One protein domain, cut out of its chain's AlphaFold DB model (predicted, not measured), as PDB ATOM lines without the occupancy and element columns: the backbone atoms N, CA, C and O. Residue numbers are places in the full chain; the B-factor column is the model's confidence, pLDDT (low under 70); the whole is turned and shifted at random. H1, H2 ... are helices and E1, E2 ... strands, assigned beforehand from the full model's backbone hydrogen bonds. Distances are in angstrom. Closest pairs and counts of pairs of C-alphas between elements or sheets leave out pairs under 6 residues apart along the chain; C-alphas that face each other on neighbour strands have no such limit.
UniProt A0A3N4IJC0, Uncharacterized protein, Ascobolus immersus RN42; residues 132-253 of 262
ATOM      1  N   LYS A 132      -1.236  -7.432   5.117       50.12
ATOM      2  CA  LYS A 132      -1.505  -6.024   4.823       50.12
ATOM      3  C   LYS A 132      -0.641  -5.190   5.753       50.12
ATOM      4  O   LYS A 132      -0.717  -5.347   6.971       50.12
ATOM      5  N   LEU A 133       0.171  -4.305   5.178       47.09
ATOM      6  CA  LEU A 133       0.848  -3.284   5.967       47.09
ATOM      7  C   LEU A 133      -0.217  -2.396   6.615       47.09
ATOM      8  O   LEU A 133      -1.128  -1.906   5.937       47.09
ATOM      9  N   ALA A 134      -0.123  -2.194   7.928       45.69
ATOM     10  CA  ALA A 134      -0.829  -1.078   8.536       45.69
ATOM     11  C   ALA A 134      -0.273   0.239   7.985       45.69
ATOM     12  O   ALA A 134       0.824   0.259   7.424       45.69
ATOM     13  N   PRO A 135      -0.989   1.355   8.183       49.03
ATOM     14  CA  PRO A 135      -0.522   2.709   7.863       49.03
ATOM     15  C   PRO A 135       0.665   3.184   8.735       49.03
ATOM     16  O   PRO A 135       0.690   4.321   9.194       49.03
ATOM     17  N   TYR A 136       1.644   2.315   8.982       58.97
ATOM     18  CA  TYR A 136       2.844   2.559   9.766       58.97
ATOM     19  C   TYR A 136       4.070   2.203   8.921       58.97
ATOM     20  O   TYR A 136       4.455   1.035   8.886       58.97
ATOM     21  N   PRO A 137       4.689   3.183   8.237       60.97
ATOM     22  CA  PRO A 137       5.812   2.935   7.327       60.97
ATOM     23  C   PRO A 137       7.057   2.377   8.034       60.97
ATOM     24  O   PRO A 137       7.952   1.856   7.381       60.97
ATOM     25  N   GLU A 138       7.113   2.478   9.362       71.69
ATOM     26  CA  GLU A 138       8.226   1.990  10.177       71.69
ATOM     27  C   GLU A 138       8.158   0.479  10.457       71.69
ATOM     28  O   GLU A 138       9.178  -0.120  10.792       71.69
ATOM     29  N   ILE A 139       6.985  -0.153  10.303       75.94
ATOM     30  CA  ILE A 139       6.865  -1.612  10.393       75.94
ATOM     31  C   ILE A 139       7.166  -2.196   9.018       75.94
ATOM     32  O   ILE A 139       6.394  -2.022   8.074       75.94
ATOM     33  N   VAL A 140       8.268  -2.934   8.914       81.94
ATOM     34  CA  VAL A 140       8.686  -3.546   7.648       81.94
ATOM     35  C   VAL A 140       8.430  -5.041   7.694       81.94
ATOM     36  O   VAL A 140       8.837  -5.720   8.633       81.94
ATOM     37  N   ILE A 141       7.755  -5.561   6.671       80.88
ATOM     38  CA  ILE A 141       7.386  -6.973   6.577       80.88
ATOM     39  C   ILE A 141       8.159  -7.619   5.435       80.88
ATOM     40  O   ILE A 141       8.062  -7.196   4.284       80.88
ATOM     41  N   TYR A 142       8.878  -8.686   5.756       79.94
ATOM     42  CA  TYR A 142       9.582  -9.539   4.816       79.94
ATOM     43  C   TYR A 142       8.898 -10.901   4.782       79.94
ATOM     44  O   TYR A 142       8.575 -11.477   5.817       79.94
ATOM     45  N   THR A 143       8.688 -11.435   3.585       76.94
ATOM     46  CA  THR A 143       8.114 -12.768   3.390       76.94
ATOM     47  C   THR A 143       9.122 -13.668   2.695       76.94
ATOM     48  O   THR A 143       9.726 -13.249   1.707       76.94
ATOM     49  N   GLY A 144       9.248 -14.914   3.144       74.19
ATOM     50  CA  GLY A 144      10.130 -15.905   2.525       74.19
ATOM     51  C   GLY A 144      11.434 -16.076   3.296       74.19
ATOM     52  O   GLY A 144      11.488 -15.826   4.485       74.19
ATOM     53  N   GLU A 145      12.492 -16.562   2.653       81.44
ATOM     54  CA  GLU A 145      13.739 -16.876   3.360       81.44
ATOM     55  C   GLU A 145      14.358 -15.651   4.064       81.44
ATOM     56  O   GLU A 145      14.600 -14.621   3.437       81.44
ATOM     57  N   TRP A 146      14.665 -15.789   5.360       85.88
ATOM     58  CA  TRP A 146      15.323 -14.740   6.139       85.88
ATOM     59  C   TRP A 146      16.763 -14.510   5.680       85.88
ATOM     60  O   TRP A 146      17.603 -15.404   5.795       85.88
ATOM     61  N   LYS A 147      17.054 -13.296   5.206       88.88
ATOM     62  CA  LYS A 147      18.399 -12.845   4.823       88.88
ATOM     63  C   LYS A 147      18.682 -11.503   5.503       88.88
ATOM     64  O   LYS A 147      18.486 -10.466   4.871       88.88
ATOM     65  N   PRO A 148      19.064 -11.507   6.794       89.50
ATOM     66  CA  PRO A 148      19.247 -10.278   7.552       89.50
ATOM     67  C   PRO A 148      20.406  -9.456   6.994       89.50
ATOM     68  O   PRO A 148      21.457  -9.991   6.634       89.50
ATOM     69  N   THR A 149      20.250  -8.136   7.007       91.25
ATOM     70  CA  THR A 149      21.390  -7.218   6.907       91.25
ATOM     71  C   THR A 149      22.265  -7.294   8.166       91.25
ATOM     72  O   THR A 149      21.849  -7.806   9.208       91.25
ATOM     73  N   ALA A 150      23.478  -6.737   8.106       93.81
ATOM     74  CA  ALA A 150      24.375  -6.678   9.265       93.81
ATOM     75  C   ALA A 150      23.781  -5.903  10.459       93.81
ATOM     76  O   ALA A 150      24.152  -6.162  11.601       93.81
ATOM     77  N   GLU A 151      22.871  -4.958  10.206       90.06
ATOM     78  CA  GLU A 151      22.141  -4.231  11.248       90.06
ATOM     79  C   GLU A 151      21.019  -5.089  11.833       90.06
ATOM     80  O   GLU A 151      20.940  -5.250  13.048       90.06
ATOM     81  N   GLN A 152      20.212  -5.729  10.981       90.62
ATOM     82  CA  GLN A 152      19.123  -6.611  11.414       90.62
ATOM     83  C   GLN A 152      19.624  -7.829  12.194       90.62
ATOM     84  O   GLN A 152      18.978  -8.264  13.140       90.62
ATOM     85  N   ALA A 153      20.802  -8.352  11.850       89.75
ATOM     86  CA  ALA A 153      21.428  -9.451  12.581       89.75
ATOM     87  C   ALA A 153      21.788  -9.084  14.034       89.75
ATOM     88  O   ALA A 153      21.935  -9.979  14.863       89.75
ATOM     89  N   LYS A 154      21.927  -7.787  14.343       92.00
ATOM     90  CA  LYS A 154      22.217  -7.271  15.691       92.00
ATOM     91  C   LYS A 154      20.957  -6.904  16.476       92.00
ATOM     92  O   LYS A 154      21.061  -6.633  17.670       92.00
ATOM     93  N   MET A 155      19.796  -6.845  15.823       90.50
ATOM     94  CA  MET A 155      18.530  -6.535  16.485       90.50
ATOM     95  C   MET A 155      18.079  -7.697  17.369       90.50
ATOM     96  O   MET A 155      18.449  -8.853  17.144       90.50
ATOM     97  N   ASN A 156      17.242  -7.388  18.361       91.38
ATOM     98  CA  ASN A 156      16.569  -8.414  19.146       91.38
ATOM     99  C   ASN A 156      15.685  -9.265  18.221       91.38
ATOM    100  O   ASN A 156      15.009  -8.721  17.349       91.38
ATOM    101  N   GLN A 157      15.683 -10.585  18.400       90.38
ATOM    102  CA  GLN A 157      14.907 -11.504  17.564       90.38
ATOM    103  C   GLN A 157      13.940 -12.301  18.431       90.38
ATOM    104  O   GLN A 157      14.332 -12.882  19.442       90.38
ATOM    105  N   VAL A 158      12.676 -12.357  18.021       88.75
ATOM    106  CA  VAL A 158      11.626 -13.116  18.710       88.75
ATOM    107  C   VAL A 158      10.924 -14.045  17.739       88.75
ATOM    108  O   VAL A 158      10.682 -13.684  16.594       88.75
ATOM    109  N   HIS A 159      10.572 -15.238  18.203       87.06
ATOM    110  CA  HIS A 159       9.840 -16.216  17.407       87.06
ATOM    111  C   HIS A 159       8.437 -16.373  17.979       87.06
ATOM    112  O   HIS A 159       8.264 -16.434  19.198       87.06
ATOM    113  N   ARG A 160       7.435 -16.407  17.102       83.12
ATOM    114  CA  ARG A 160       6.043 -16.630  17.473       83.12
ATOM    115  C   ARG A 160       5.393 -17.573  16.475       83.12
ATOM    116  O   ARG A 160       5.146 -17.202  15.331       83.12
ATOM    117  N   ASP A 161       5.073 -18.761  16.954       82.69
ATOM    118  CA  ASP A 161       4.183 -19.670  16.252       82.69
ATOM    119  C   ASP A 161       2.736 -19.227  16.491       82.69
ATOM    120  O   ASP A 161       2.340 -19.013  17.637       82.69
ATOM    121  N   ILE A 162       1.996 -19.008  15.404       80.12
ATOM    122  CA  ILE A 162       0.566 -18.687  15.415       80.12
ATOM    123  C   ILE A 162      -0.259 -19.732  14.654       80.12
ATOM    124  O   ILE A 162      -1.334 -19.433  14.135       80.12
ATOM    125  N   THR A 163       0.262 -20.950  14.505       78.12
ATOM    126  CA  THR A 163      -0.408 -22.037  13.778       78.12
ATOM    127  C   THR A 163      -1.800 -22.311  14.340       78.12
ATOM    128  O   THR A 163      -2.778 -22.324  13.593       78.12
ATOM    129  N   GLU A 164      -1.906 -22.485  15.659       78.50
ATOM    130  CA  GLU A 164      -3.181 -22.793  16.310       78.50
ATOM    131  C   GLU A 164      -4.172 -21.631  16.182       78.50
ATOM    132  O   GLU A 164      -5.361 -21.839  15.940       78.50
ATOM    133  N   GLU A 165      -3.682 -20.394  16.269       78.44
ATOM    134  CA  GLU A 165      -4.447 -19.169  16.046       78.44
ATOM    135  C   GLU A 165      -5.011 -19.058  14.623       78.44
ATOM    136  O   GLU A 165      -6.160 -18.650  14.431       78.44
ATOM    137  N   VAL A 166      -4.212 -19.423  13.617       73.88
ATOM    138  CA  VAL A 166      -4.609 -19.421  12.201       73.88
ATOM    139  C   VAL A 166      -5.627 -20.512  11.905       73.88
ATOM    140  O   VAL A 166      -6.530 -20.286  11.094       73.88
ATOM    141  N   ASP A 167      -5.544 -21.655  12.578       70.94
ATOM    142  CA  ASP A 167      -6.489 -22.761  12.415       70.94
ATOM    143  C   ASP A 167      -7.769 -22.571  13.252       70.94
ATOM    144  O   ASP A 167      -8.842 -23.043  12.872       70.94
ATOM    145  N   GLY A 168      -7.705 -21.788  14.333       66.06
ATOM    146  CA  GLY A 168      -8.806 -21.551  15.268       66.06
ATOM    147  C   GLY A 168     -10.048 -20.881  14.664       66.06
ATOM    148  O   GLY A 168      -9.974 -20.090  13.732       66.06
ATOM    149  N   VAL A 169     -11.231 -21.164  15.213       59.56
ATOM    150  CA  VAL A 169     -12.530 -20.701  14.666       59.56
ATOM    151  C   VAL A 169     -12.836 -19.226  14.985       59.56
ATOM    152  O   VAL A 169     -13.788 -18.667  14.457       59.56
ATOM    153  N   GLN A 170     -12.058 -18.577  15.856       60.50
ATOM    154  CA  GLN A 170     -12.328 -17.201  16.288       60.50
ATOM    155  C   GLN A 170     -12.082 -16.198  15.168       60.50
ATOM    156  O   GLN A 170     -10.989 -16.184  14.621       60.50
ATOM    157  N   ASP A 171     -13.040 -15.309  14.903       60.53
ATOM    158  CA  ASP A 171     -12.978 -14.322  13.812       60.53
ATOM    159  C   ASP A 171     -11.749 -13.393  13.859       60.53
ATOM    160  O   ASP A 171     -11.348 -12.823  12.836       60.53
ATOM    161  N   TRP A 172     -11.147 -13.209  15.039       65.81
ATOM    162  CA  TRP A 172      -9.969 -12.369  15.205       65.81
ATOM    163  C   TRP A 172      -9.149 -12.695  16.454       65.81
ATOM    164  O   TRP A 172      -9.678 -13.174  17.455       65.81
ATOM    165  N   ILE A 173      -7.861 -12.339  16.413       67.62
ATOM    166  CA  ILE A 173      -6.935 -12.365  17.551       67.62
ATOM    167  C   ILE A 173      -6.154 -11.052  17.586       67.62
ATOM    168  O   ILE A 173      -5.538 -10.666  16.594       67.62
ATOM    169  N   TRP A 174      -6.176 -10.372  18.735       70.00
ATOM    170  CA  TRP A 174      -5.430  -9.140  18.998       70.00
ATOM    171  C   TRP A 174      -4.375  -9.415  20.061       70.00
ATOM    172  O   TRP A 174      -4.689  -9.938  21.132       70.00
ATOM    173  N   GLY A 175      -3.131  -9.040  19.787       71.31
ATOM    174  CA  GLY A 175      -2.054  -9.126  20.763       71.31
ATOM    175  C   GLY A 175      -1.214  -7.864  20.754       71.31
ATOM    176  O   GLY A 175      -0.678  -7.482  19.713       71.31
ATOM    177  N   SER A 176      -1.049  -7.246  21.924       70.12
ATOM    178  CA  SER A 176       0.083  -6.346  22.139       70.12
ATOM    179  C   SER A 176       1.385  -7.122  21.961       70.12
ATOM    180  O   SER A 176       1.461  -8.287  22.356       70.12
ATOM    181  N   LEU A 177       2.405  -6.476  21.408       77.06
ATOM    182  CA  LEU A 177       3.735  -7.045  21.213       77.06
ATOM    183  C   LEU A 177       4.674  -6.480  22.293       77.06
ATOM    184  O   LEU A 177       5.387  -5.514  22.035       77.06
ATOM    185  N   PRO A 178       4.656  -7.019  23.532       75.75
ATOM    186  CA  PRO A 178       5.371  -6.419  24.662       75.75
ATOM    187  C   PRO A 178       6.888  -6.382  24.454       75.75
ATOM    188  O   PRO A 178       7.559  -5.506  24.985       75.75
ATOM    189  N   TRP A 179       7.422  -7.300  23.650       75.88
ATOM    190  CA  TRP A 179       8.838  -7.369  23.293       75.88
ATOM    191  C   TRP A 179       9.309  -6.208  22.406       75.88
ATOM    192  O   TRP A 179      10.499  -5.926  22.382       75.88
ATOM    193  N   ALA A 180       8.401  -5.508  21.721       77.44
ATOM    194  CA  ALA A 180       8.742  -4.332  20.924       77.44
ATOM    195  C   ALA A 180       8.784  -3.044  21.759       77.44
ATOM    196  O   ALA A 180       9.127  -1.995  21.234       77.44
ATOM    197  N   LYS A 181       8.427  -3.080  23.050       80.00
ATOM    198  CA  LYS A 181       8.205  -1.862  23.841       80.00
ATOM    199  C   LYS A 181       9.457  -0.991  23.971       80.00
ATOM    200  O   LYS A 181       9.367   0.222  23.805       80.00
ATOM    201  N   ASP A 182      10.596  -1.615  24.256       84.44
ATOM    202  CA  ASP A 182      11.806  -0.905  24.680       84.44
ATOM    203  C   ASP A 182      12.952  -0.994  23.653       84.44
ATOM    204  O   ASP A 182      13.927  -0.250  23.749       84.44
ATOM    205  N   THR A 183      12.838  -1.868  22.648       88.19
ATOM    206  CA  THR A 183      13.873  -2.085  21.628       88.19
ATOM    207  C   THR A 183      13.280  -2.446  20.272       88.19
ATOM    208  O   THR A 183      12.252  -3.125  20.188       88.19
ATOM    209  N   ASP A 184      13.985  -2.057  19.210       87.94
ATOM    210  CA  ASP A 184      13.708  -2.542  17.861       87.94
ATOM    211  C   ASP A 184      13.885  -4.063  17.836       87.94
ATOM    212  O   ASP A 184      14.844  -4.605  18.403       87.94
ATOM    213  N   THR A 185      12.931  -4.753  17.220       89.62
ATOM    214  CA  THR A 185      12.857  -6.214  17.250       89.62
ATOM    215  C   THR A 185      12.471  -6.762  15.883       89.62
ATOM    216  O   THR A 185      11.573  -6.239  15.226       89.62
ATOM    217  N   ILE A 186      13.114  -7.853  15.472       90.00
ATOM    218  CA  ILE A 186      12.654  -8.699  14.373       90.00
ATOM    219  C   ILE A 186      11.783  -9.812  14.951       90.00
ATOM    220  O   ILE A 186      12.241 -10.627  15.750       90.00
ATOM    221  N   ALA A 187      10.524  -9.866  14.533       87.81
ATOM    222  CA  ALA A 187       9.621 -10.955  14.862       87.81
ATOM    223  C   ALA A 187       9.501 -11.942  13.713       87.81
ATOM    224  O   ALA A 187       9.140 -11.571  12.601       87.81
ATOM    225  N   HIS A 188       9.775 -13.204  14.006       87.94
ATOM    226  CA  HIS A 188       9.638 -14.338  13.109       87.94
ATOM    227  C   HIS A 188       8.295 -15.000  13.404       87.94
ATOM    228  O   HIS A 188       8.115 -15.582  14.474       87.94
ATOM    229  N   ILE A 189       7.340 -14.856  12.490       84.69
ATOM    230  CA  ILE A 189       5.986 -15.384  12.637       84.69
ATOM    231  C   ILE A 189       5.835 -16.646  11.789       84.69
ATOM    232  O   ILE A 189       6.037 -16.623  10.568       84.69
ATOM    233  N   GLU A 190       5.461 -17.730  12.458       80.00
ATOM    234  CA  GLU A 190       5.246 -19.053  11.875       80.00
ATOM    235  C   GLU A 190       3.744 -19.368  11.828       80.00
ATOM    236  O   GLU A 190       3.015 -19.043  12.760       80.00
ATOM    237  N   THR A 191       3.245 -19.925  10.718       72.69
ATOM    238  CA  THR A 191       1.794 -20.008  10.435       72.69
ATOM    239  C   THR A 191       1.359 -21.385   9.914       72.69
ATOM    240  O   THR A 191       0.530 -21.474   9.009       72.69
ATOM    241  N   GLY A 192       1.914 -22.470  10.458       66.12
ATOM    242  CA  GLY A 192       1.497 -23.849  10.173       66.12
ATOM    243  C   GLY A 192       2.501 -24.708   9.407       66.12
ATOM    244  O   GLY A 192       3.454 -24.229   8.803       66.12
ATOM    245  N   ARG A 193       2.251 -26.029   9.389       53.75
ATOM    246  CA  ARG A 193       3.159 -27.041   8.798       53.75
ATOM    247  C   ARG A 193       3.381 -26.896   7.288       53.75
ATOM    248  O   ARG A 193       4.466 -27.203   6.809       53.75
ATOM    249  N   ASN A 194       2.362 -26.450   6.545       47.72
ATOM    250  CA  ASN A 194       2.419 -26.263   5.083       47.72
ATOM    251  C   ASN A 194       2.681 -24.808   4.678       47.72
ATOM    252  O   ASN A 194       2.943 -24.523   3.511       47.72
ATOM    253  N   TYR A 195       2.610 -23.897   5.644       51.22
ATOM    254  CA  TYR A 195       2.924 -22.492   5.486       51.22
ATOM    255  C   TYR A 195       4.194 -22.229   6.291       51.22
ATOM    256  O   TYR A 195       4.162 -21.634   7.362       51.22
ATOM    257  N   LEU A 196       5.315 -22.733   5.760       44.66
ATOM    258  CA  LEU A 196       6.667 -22.357   6.175       44.66
ATOM    259  C   LEU A 196       6.758 -20.827   6.007       44.66
ATOM    260  O   LEU A 196       7.020 -20.319   4.924       44.66
ATOM    261  N   GLY A 197       6.373 -20.022   6.985       50.69
ATOM    262  CA  GLY A 197       6.898 -20.049   8.340       50.69
ATOM    263  C   GLY A 197       8.005 -19.013   8.452       50.69
ATOM    264  O   GLY A 197       9.003 -19.273   9.104       50.69
ATOM    265  N   LYS A 198       7.894 -17.905   7.705       68.88
ATOM    266  CA  LYS A 198       8.913 -16.863   7.618       68.88
ATOM    267  C   LYS A 198       8.299 -15.522   7.201       68.88
ATOM    268  O   LYS A 198       8.686 -14.915   6.201       68.88
ATOM    269  N   ILE A 199       7.264 -15.093   7.925       79.69
ATOM    270  CA  ILE A 199       6.912 -13.670   7.946       79.69
ATOM    271  C   ILE A 199       7.854 -13.044   8.970       79.69
ATOM    272  O   ILE A 199       7.774 -13.356  10.155       79.69
ATOM    273  N   HIS A 200       8.768 -12.202   8.512       83.88
ATOM    274  CA  HIS A 200       9.659 -11.446   9.378       83.88
ATOM    275  C   HIS A 200       9.157 -10.026   9.456       83.88
ATOM    276  O   HIS A 200       8.948  -9.384   8.430       83.88
ATOM    277  N   VAL A 201       8.968  -9.533  10.664       85.31
ATOM    278  CA  VAL A 201       8.477  -8.184  10.882       85.31
ATOM    279  C   VAL A 201       9.527  -7.432  11.661       85.31
ATOM    280  O   VAL A 201       9.798  -7.763  12.810       85.31
ATOM    281  N   GLN A 202      10.120  -6.429  11.029       86.56
ATOM    282  CA  GLN A 202      10.896  -5.434  11.739       86.56
ATOM    283  C   GLN A 202       9.921  -4.468  12.395       86.56
ATOM    284  O   GLN A 202       9.182  -3.753  11.717       86.56
ATOM    285  N   VAL A 203       9.907  -4.497  13.720       85.94
ATOM    286  CA  VAL A 203       9.047  -3.670  14.551       85.94
ATOM    287  C   VAL A 203       9.925  -2.632  15.248       85.94
ATOM    288  O   VAL A 203      10.858  -3.022  15.960       85.94
ATOM    289  N   PRO A 204       9.661  -1.330  15.053       82.56
ATOM    290  CA  PRO A 204      10.368  -0.285  15.773       82.56
ATOM    291  C   PRO A 204       9.983  -0.317  17.253       82.56
ATOM    292  O   PRO A 204       8.897  -0.781  17.621       82.56
ATOM    293  N   LYS A 205      10.846   0.231  18.106       84.69
ATOM    294  CA  LYS A 205      10.549   0.384  19.529       84.69
ATOM    295  C   LYS A 205       9.234   1.149  19.740       84.69
ATOM    296  O   LYS A 205       9.035   2.249  19.223       84.69
ATOM    297  N   GLY A 206       8.335   0.579  20.531       80.75
ATOM    298  CA  GLY A 206       7.048   1.166  20.876       80.75
ATOM    299  C   GLY A 206       5.959   0.128  21.128       80.75
ATOM    300  O   GLY A 206       6.182  -1.081  21.168       80.75
ATOM    301  N   ALA A 207       4.734   0.610  21.328       73.62
ATOM    302  CA  ALA A 207       3.586  -0.252  21.563       73.62
ATOM    303  C   ALA A 207       3.036  -0.789  20.234       73.62
ATOM    304  O   ALA A 207       2.042  -0.295  19.713       73.62
ATOM    305  N   ALA A 208       3.681  -1.810  19.679       78.94
ATOM    306  CA  ALA A 208       3.184  -2.484  18.489       78.94
ATOM    307  C   ALA A 208       2.051  -3.469  18.820       78.94
ATOM    308  O   ALA A 208       1.969  -4.039  19.915       78.94
ATOM    309  N   VAL A 209       1.165  -3.678  17.852       80.81
ATOM    310  CA  VAL A 209       0.042  -4.611  17.917       80.81
ATOM    311  C   VAL A 209       0.040  -5.509  16.695       80.81
ATOM    312  O   VAL A 209       0.360  -5.085  15.587       80.81
ATOM    313  N   MET A 210      -0.369  -6.751  16.908       83.88
ATOM    314  CA  MET A 210      -0.617  -7.724  15.857       83.88
ATOM    315  C   MET A 210      -2.092  -8.104  15.879       83.88
ATOM    316  O   MET A 210      -2.648  -8.384  16.945       83.88
ATOM    317  N   VAL A 211      -2.707  -8.125  14.700       83.38
ATOM    318  CA  VAL A 211      -4.085  -8.568  14.501       83.38
ATOM    319  C   VAL A 211      -4.116  -9.641  13.433       83.38
ATOM    320  O   VAL A 211      -3.721  -9.404  12.296       83.38
ATOM    321  N   LEU A 212      -4.616 -10.815  13.801       82.00
ATOM    322  CA  LEU A 212      -5.015 -11.844  12.857       82.00
ATOM    323  C   LEU A 212      -6.527 -11.749  12.701       82.00
ATOM    324  O   LEU A 212      -7.248 -11.841  13.690       82.00
ATOM    325  N   ARG A 213      -7.012 -11.551  11.480       81.44
ATOM    326  CA  ARG A 213      -8.438 -11.589  11.155       81.44
ATOM    327  C   ARG A 213      -8.706 -12.754  10.238       81.44
ATOM    328  O   ARG A 213      -7.888 -13.045   9.365       81.44
ATOM    329  N   ASN A 214      -9.863 -13.374  10.384       79.19
ATOM    330  CA  ASN A 214     -10.308 -14.358   9.423       79.19
ATOM    331  C   ASN A 214     -11.731 -14.105   8.943       79.19
ATOM    332  O   ASN A 214     -12.465 -13.260   9.458       79.19
ATOM    333  N   ARG A 215     -12.061 -14.769   7.839       78.56
ATOM    334  CA  ARG A 215     -13.367 -14.699   7.203       78.56
ATOM    335  C   ARG A 215     -13.663 -16.023   6.521       78.56
ATOM    336  O   ARG A 215     -12.907 -16.470   5.661       78.56
ATOM    337  N   MET A 216     -14.791 -16.625   6.876       75.25
ATOM    338  CA  MET A 216     -15.301 -17.805   6.187       75.25
ATOM    339  C   MET A 216     -15.964 -17.404   4.869       75.25
ATOM    340  O   MET A 216     -16.783 -16.486   4.818       75.25
ATOM    341  N   THR A 217     -15.610 -18.103   3.795       72.44
ATOM    342  CA  THR A 217     -16.204 -17.951   2.462       72.44
ATOM    343  C   THR A 217     -16.734 -19.302   1.980       72.44
ATOM    344  O   THR A 217     -16.468 -20.334   2.596       72.44
ATOM    345  N   ARG A 218     -17.467 -19.319   0.861       70.19
ATOM    346  CA  ARG A 218     -17.921 -20.578   0.239       70.19
ATOM    347  C   ARG A 218     -16.759 -21.461  -0.236       70.19
ATOM    348  O   ARG A 218     -16.930 -22.668  -0.336       70.19
ATOM    349  N   GLU A 219     -15.605 -20.861  -0.516       69.00
ATOM    350  CA  GLU A 219     -14.410 -21.522  -1.061       69.00
ATOM    351  C   GLU A 219     -13.424 -21.964   0.030       69.00
ATOM    352  O   GLU A 219     -12.519 -22.752  -0.230       69.00
ATOM    353  N   GLY A 220     -13.607 -21.483   1.262       71.31
ATOM    354  CA  GLY A 220     -12.744 -21.806   2.391       71.31
ATOM    355  C   GLY A 220     -12.541 -20.639   3.349       71.31
ATOM    356  O   GLY A 220     -13.172 -19.579   3.244       71.31
ATOM    357  N   LYS A 221     -11.648 -20.854   4.315       73.25
ATOM    358  CA  LYS A 221     -11.254 -19.848   5.301       73.25
ATOM    359  C   LYS A 221     -10.176 -18.932   4.733       73.25
ATOM    360  O   LYS A 221      -9.138 -19.402   4.279       73.25
ATOM    361  N   TRP A 222     -10.407 -17.628   4.831       75.12
ATOM    362  CA  TRP A 222      -9.418 -16.598   4.537       75.12
ATOM    363  C   TRP A 222      -8.858 -16.027   5.826       75.12
ATOM    364  O   TRP A 222      -9.619 -15.717   6.737       75.12
ATOM    365  N   ASN A 223      -7.545 -15.847   5.875       76.50
ATOM    366  CA  ASN A 223      -6.838 -15.264   7.006       76.50
ATOM    367  C   ASN A 223      -6.045 -14.038   6.526       76.50
ATOM    368  O   ASN A 223      -5.513 -14.029   5.416       76.50
ATOM    369  N   LEU A 224      -5.970 -13.006   7.357       79.19
ATOM    370  CA  LEU A 224      -5.245 -11.767   7.108       79.19
ATOM    371  C   LEU A 224      -4.476 -11.397   8.369       79.19
ATOM    372  O   LEU A 224      -5.074 -11.209   9.428       79.19
ATOM    373  N   LEU A 225      -3.159 -11.267   8.237       79.62
ATOM    374  CA  LEU A 225      -2.294 -10.807   9.315       79.62
ATOM    375  C   LEU A 225      -1.961  -9.327   9.105       79.62
ATOM    376  O   LEU A 225      -1.557  -8.916   8.014       79.62
ATOM    377  N   CYS A 226      -2.137  -8.533  10.154       80.06
ATOM    378  CA  CYS A 226      -1.868  -7.103  10.171       80.06
ATOM    379  C   CYS A 226      -1.014  -6.733  11.384       80.06
ATOM    380  O   CYS A 226      -1.157  -7.312  12.463       80.06
ATOM    381  N   PHE A 227      -0.176  -5.714  11.224       80.75
ATOM    382  CA  PHE A 227       0.696  -5.187  12.274       80.75
ATOM    383  C   PHE A 227       0.589  -3.682  12.297       80.75
ATOM    384  O   PHE A 227       0.815  -3.096  11.252       80.75
ATOM    385  N   GLY A 228       0.313  -3.067  13.440       79.38
ATOM    386  CA  GLY A 228       0.259  -1.611  13.580       79.38
ATOM    387  C   GLY A 228       0.872  -1.139  14.892       79.38
ATOM    388  O   GLY A 228       1.356  -1.951  15.677       79.38
ATOM    389  N   MET A 229       0.821   0.165  15.150       77.12
ATOM    390  CA  MET A 229       1.189   0.737  16.449       77.12
ATOM    391  C   MET A 229      -0.061   1.183  17.213       77.12
ATOM    392  O   MET A 229      -1.083   1.551  16.628       77.12
ATOM    393  N   LYS A 230       0.026   1.140  18.540       72.50
ATOM    394  CA  LYS A 230      -0.979   1.616  19.485       72.50
ATOM    395  C   LYS A 230      -0.425   2.823  20.228       72.50
ATOM    396  O   LYS A 230       0.512   2.675  21.004       72.50
ATOM    397  N   GLY A 231      -1.059   3.976  20.069       62.72
ATOM    398  CA  GLY A 231      -0.782   5.170  20.850       62.72
ATOM    399  C   GLY A 231       0.497   5.881  20.426       62.72
ATOM    400  O   GLY A 231       1.607   5.394  20.627       62.72
ATOM    401  N   GLY A 232       0.342   7.095  19.907       59.66
ATOM    402  CA  GLY A 232       1.444   8.025  19.695       59.66
ATOM    403  C   GLY A 232       0.941   9.391  19.242       59.66
ATOM    404  O   GLY A 232      -0.046   9.487  18.526       59.66
ATOM    405  N   ALA A 233       1.649  10.461  19.610       54.69
ATOM    406  CA  ALA A 233       1.306  11.829  19.197       54.69
ATOM    407  C   ALA A 233       1.403  12.063  17.673       54.69
ATOM    408  O   ALA A 233       0.979  13.100  17.176       54.69
ATOM    409  N   ARG A 234       2.003  11.119  16.934       57.41
ATOM    410  CA  ARG A 234       2.319  11.250  15.506       57.41
ATOM    411  C   ARG A 234       1.415  10.444  14.574       57.41
ATOM    412  O   ARG A 234       1.431  10.717  13.379       57.41
ATOM    413  N   PHE A 235       0.643   9.474  15.073       57.72
ATOM    414  CA  PHE A 235      -0.038   8.509  14.205       57.72
ATOM    415  C   PHE A 235      -1.400   8.065  14.749       57.72
ATOM    416  O   PHE A 235      -1.641   8.075  15.953       57.72
ATOM    417  N   LYS A 236      -2.292   7.661  13.834       64.69
ATOM    418  CA  LYS A 236      -3.629   7.135  14.141       64.69
ATOM    419  C   LYS A 236      -3.515   5.760  14.797       64.69
ATOM    420  O   LYS A 236      -2.907   4.860  14.217       64.69
ATOM    421  N   ASP A 237      -4.166   5.571  15.938       69.69
ATOM    422  CA  ASP A 237      -4.269   4.261  16.583       69.69
ATOM    423  C   ASP A 237      -4.752   3.184  15.608       69.69
ATOM    424  O   ASP A 237      -5.763   3.353  14.922       69.69
ATOM    425  N   PHE A 238      -4.014   2.074  15.559       72.62
ATOM    426  CA  PHE A 238      -4.398   0.931  14.746       72.62
ATOM    427  C   PHE A 238      -5.720   0.340  15.250       72.62
ATOM    428  O   PHE A 238      -5.818  -0.110  16.396       72.62
ATOM    429  N   GLY A 239      -6.732   0.341  14.384       70.12
ATOM    430  CA  GLY A 239      -8.089  -0.088  14.692       70.12
ATOM    431  C   GLY A 239      -8.593  -1.224  13.804       70.12
ATOM    432  O   GLY A 239      -7.956  -1.666  12.848       70.12
ATOM    433  N   TRP A 240      -9.798  -1.692  14.124       69.50
ATOM    434  CA  TRP A 240     -10.481  -2.797  13.442       69.50
ATOM    435  C   TRP A 240     -10.656  -2.591  11.937       69.50
ATOM    436  O   TRP A 240     -10.545  -3.539  11.154       69.50
ATOM    437  N   ASP A 241     -10.911  -1.349  11.540       78.50
ATOM    438  CA  ASP A 241     -11.161  -0.976  10.148       78.50
ATOM    439  C   ASP A 241      -9.880  -0.979   9.306       78.50
ATOM    440  O   ASP A 241      -9.928  -1.078   8.080       78.50
ATOM    441  N   ASP A 242      -8.714  -0.946   9.955       75.50
ATOM    442  CA  ASP A 242      -7.430  -0.959   9.261       75.50
ATOM    443  C   ASP A 242      -7.072  -2.384   8.771       75.50
ATOM    444  O   ASP A 242      -6.366  -2.539   7.767       75.50
ATOM    445  N   CYS A 243      -7.657  -3.430   9.378       79.62
ATOM    446  CA  CYS A 243      -7.422  -4.845   9.064       79.62
ATOM    447  C   CYS A 243      -8.678  -5.560   8.521       79.62
ATOM    448  O   CYS A 243      -9.189  -6.483   9.145       79.62
ATOM    449  N   VAL A 244      -9.236  -5.132   7.384       82.94
ATOM    450  CA  VAL A 244     -10.462  -5.720   6.787       82.94
ATOM    451  C   VAL A 244     -10.140  -6.666   5.624       82.94
ATOM    452  O   VAL A 244      -9.356  -6.320   4.742       82.94
ATOM    453  N   ILE A 245     -10.811  -7.828   5.582       77.19
ATOM    454  CA  ILE A 245     -10.798  -8.763   4.442       77.19
ATOM    455  C   ILE A 245     -11.945  -8.408   3.488       77.19
ATOM    456  O   ILE A 245     -13.115  -8.670   3.780       77.19
ATOM    457  N   THR A 246     -11.616  -7.820   2.339       81.44
ATOM    458  CA  THR A 246     -12.611  -7.394   1.337       81.44
ATOM    459  C   THR A 246     -12.899  -8.482   0.303       81.44
ATOM    460  O   THR A 246     -12.046  -9.326   0.026       81.44
ATOM    461  N   ASP A 247     -14.073  -8.429  -0.332       79.81
ATOM    462  CA  ASP A 247     -14.445  -9.370  -1.406       79.81
ATOM    463  C   ASP A 247     -13.495  -9.287  -2.603       79.81
ATOM    464  O   ASP A 247     -13.183 -10.297  -3.221       79.81
ATOM    465  N   LYS A 248     -12.963  -8.093  -2.892       77.38
ATOM    466  CA  LYS A 248     -11.969  -7.896  -3.952       77.38
ATOM    467  C   LYS A 248     -10.657  -8.627  -3.657       77.38
ATOM    468  O   LYS A 248     -10.058  -9.169  -4.578       77.38
ATOM    469  N   MET A 249     -10.209  -8.642  -2.397       73.56
ATOM    470  CA  MET A 249      -9.006  -9.388  -2.000       73.56
ATOM    471  C   MET A 249      -9.216 -10.886  -2.206       73.56
ATOM    472  O   MET A 249      -8.380 -11.523  -2.841       73.56
ATOM    473  N   ILE A 250     -10.362 -11.401  -1.752       73.25
ATOM    474  CA  ILE A 250     -10.762 -12.804  -1.914       73.25
ATOM    475  C   ILE A 250     -10.809 -13.180  -3.402       73.25
ATOM    476  O   ILE A 250     -10.119 -14.096  -3.836       73.25
ATOM    477  N   ALA A 251     -11.549 -12.409  -4.204       71.19
ATOM    478  CA  ALA A 251     -11.748 -12.670  -5.629       71.19
ATOM    479  C   ALA A 251     -10.467 -12.550  -6.468       71.19
ATOM    480  O   ALA A 251     -10.396 -13.088  -7.567       71.19
ATOM    481  N   SER A 252      -9.464 -11.812  -5.986       63.78
ATOM    482  CA  SER A 252      -8.222 -11.623  -6.733       63.78
ATOM    483  C   SER A 252      -7.260 -12.807  -6.646       63.78
ATOM    484  O   SER A 252      -6.259 -12.771  -7.358       63.78
ATOM    485  N   GLU A 253      -7.485 -13.773  -5.737       58.00
ATOM    486  CA  GLU A 253      -6.542 -14.839  -5.309       58.00
ATOM    487  C   GLU A 253      -5.127 -14.348  -4.928       58.00
ATOM    488  O   GLU A 253      -4.280 -15.095  -4.432       58.00
TER     489      GLU A 253
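This is residues 132 to 253 of the 262 residues of an uncharacterized protein of Ascobolus immersus RN42 (UniProt A0A3N4IJC0). What shape shows first? Two small sheets stand partly and loosely face to face, one of E1, E5, E4 and E2, the other of E3, E6 and E7. The long hairpin of E6 and E7 runs out past the first sheet, and the short helix H1, which follows E2 in the chain, only grazes the second sheet with its residues 165 to 167. What makes it up? The printed part has 122 residues with seven named strands and two named helices, in the order E1 E2 H1 E3 E4 E5 E6 E7 H2; these are mostly strand and hold under half of the residues. The first sheet, order E1 E5 E4 E2, is mixed, and the second, order E3 E6 E7, is antiparallel. How large is it? It is compact, with a radius of gyration of the C-alphas of 14.7 A and spans of 44 by 35 by 24 A.

What pairs in the first sheet? E1, residues 140 to 143, an edge strand, is antiparallel to E5, residues 199 to 203, with N 142 and O 200 at 2.8 A. E5 forms an antiparallel hairpin with E4, residues 185 to 190, with N 187 and O 201 at 2.8 A. E4 is parallel to E2, residues 156 to 161, at 19 degrees, with N 158 and O 186 at 2.9 A. What pairs in the second? E3, residues 172 to 176, is antiparallel to E6, residues 208 to 217, with N 173 and O 212 at 2.8 A. E6 and E7, residues 220 to 229, form an antiparallel hairpin at 162 degrees, with N 213 and O 224 at 2.8 A. How do the sheets stand? E5 and E7 are near each other, with 5 pairs of C-alphas within 10 A, while E4 and E6 are apart. Where are the helices? H1, residues 163 to 167, only grazes the second sheet; its closest C-alphas to E7 are those of Val 166 and Asn 223, 7.0 A. H2, residues 247 to 251, is only just on that sheet, with 5 pairs of C-alphas within 10 A, and only grazes it. In H1 and H2 every O i to N i+4 pair is within hydrogen-bond range.

Where does E1 begin? C-alpha 140 is at (8.686, -3.546, 7.648). Which strands are longest? E6 measures 29.5 A and E7 30.0 A; E2 measures 17.0 A. Where does H2 end? C-alpha 251 is at (-11.748, -12.670, -5.629).

How far does it reach? The two C-alphas farthest apart, those of Ala 150 and Arg 218, are 45.4 A apart, and the printed part has no cut. Which links are long? Those from E1 to E2 and from E7 to H2. Where is confidence low? Thirty residues have a pLDDT under 70, among them 132 to 137, 192 to 198 and 231 to 237.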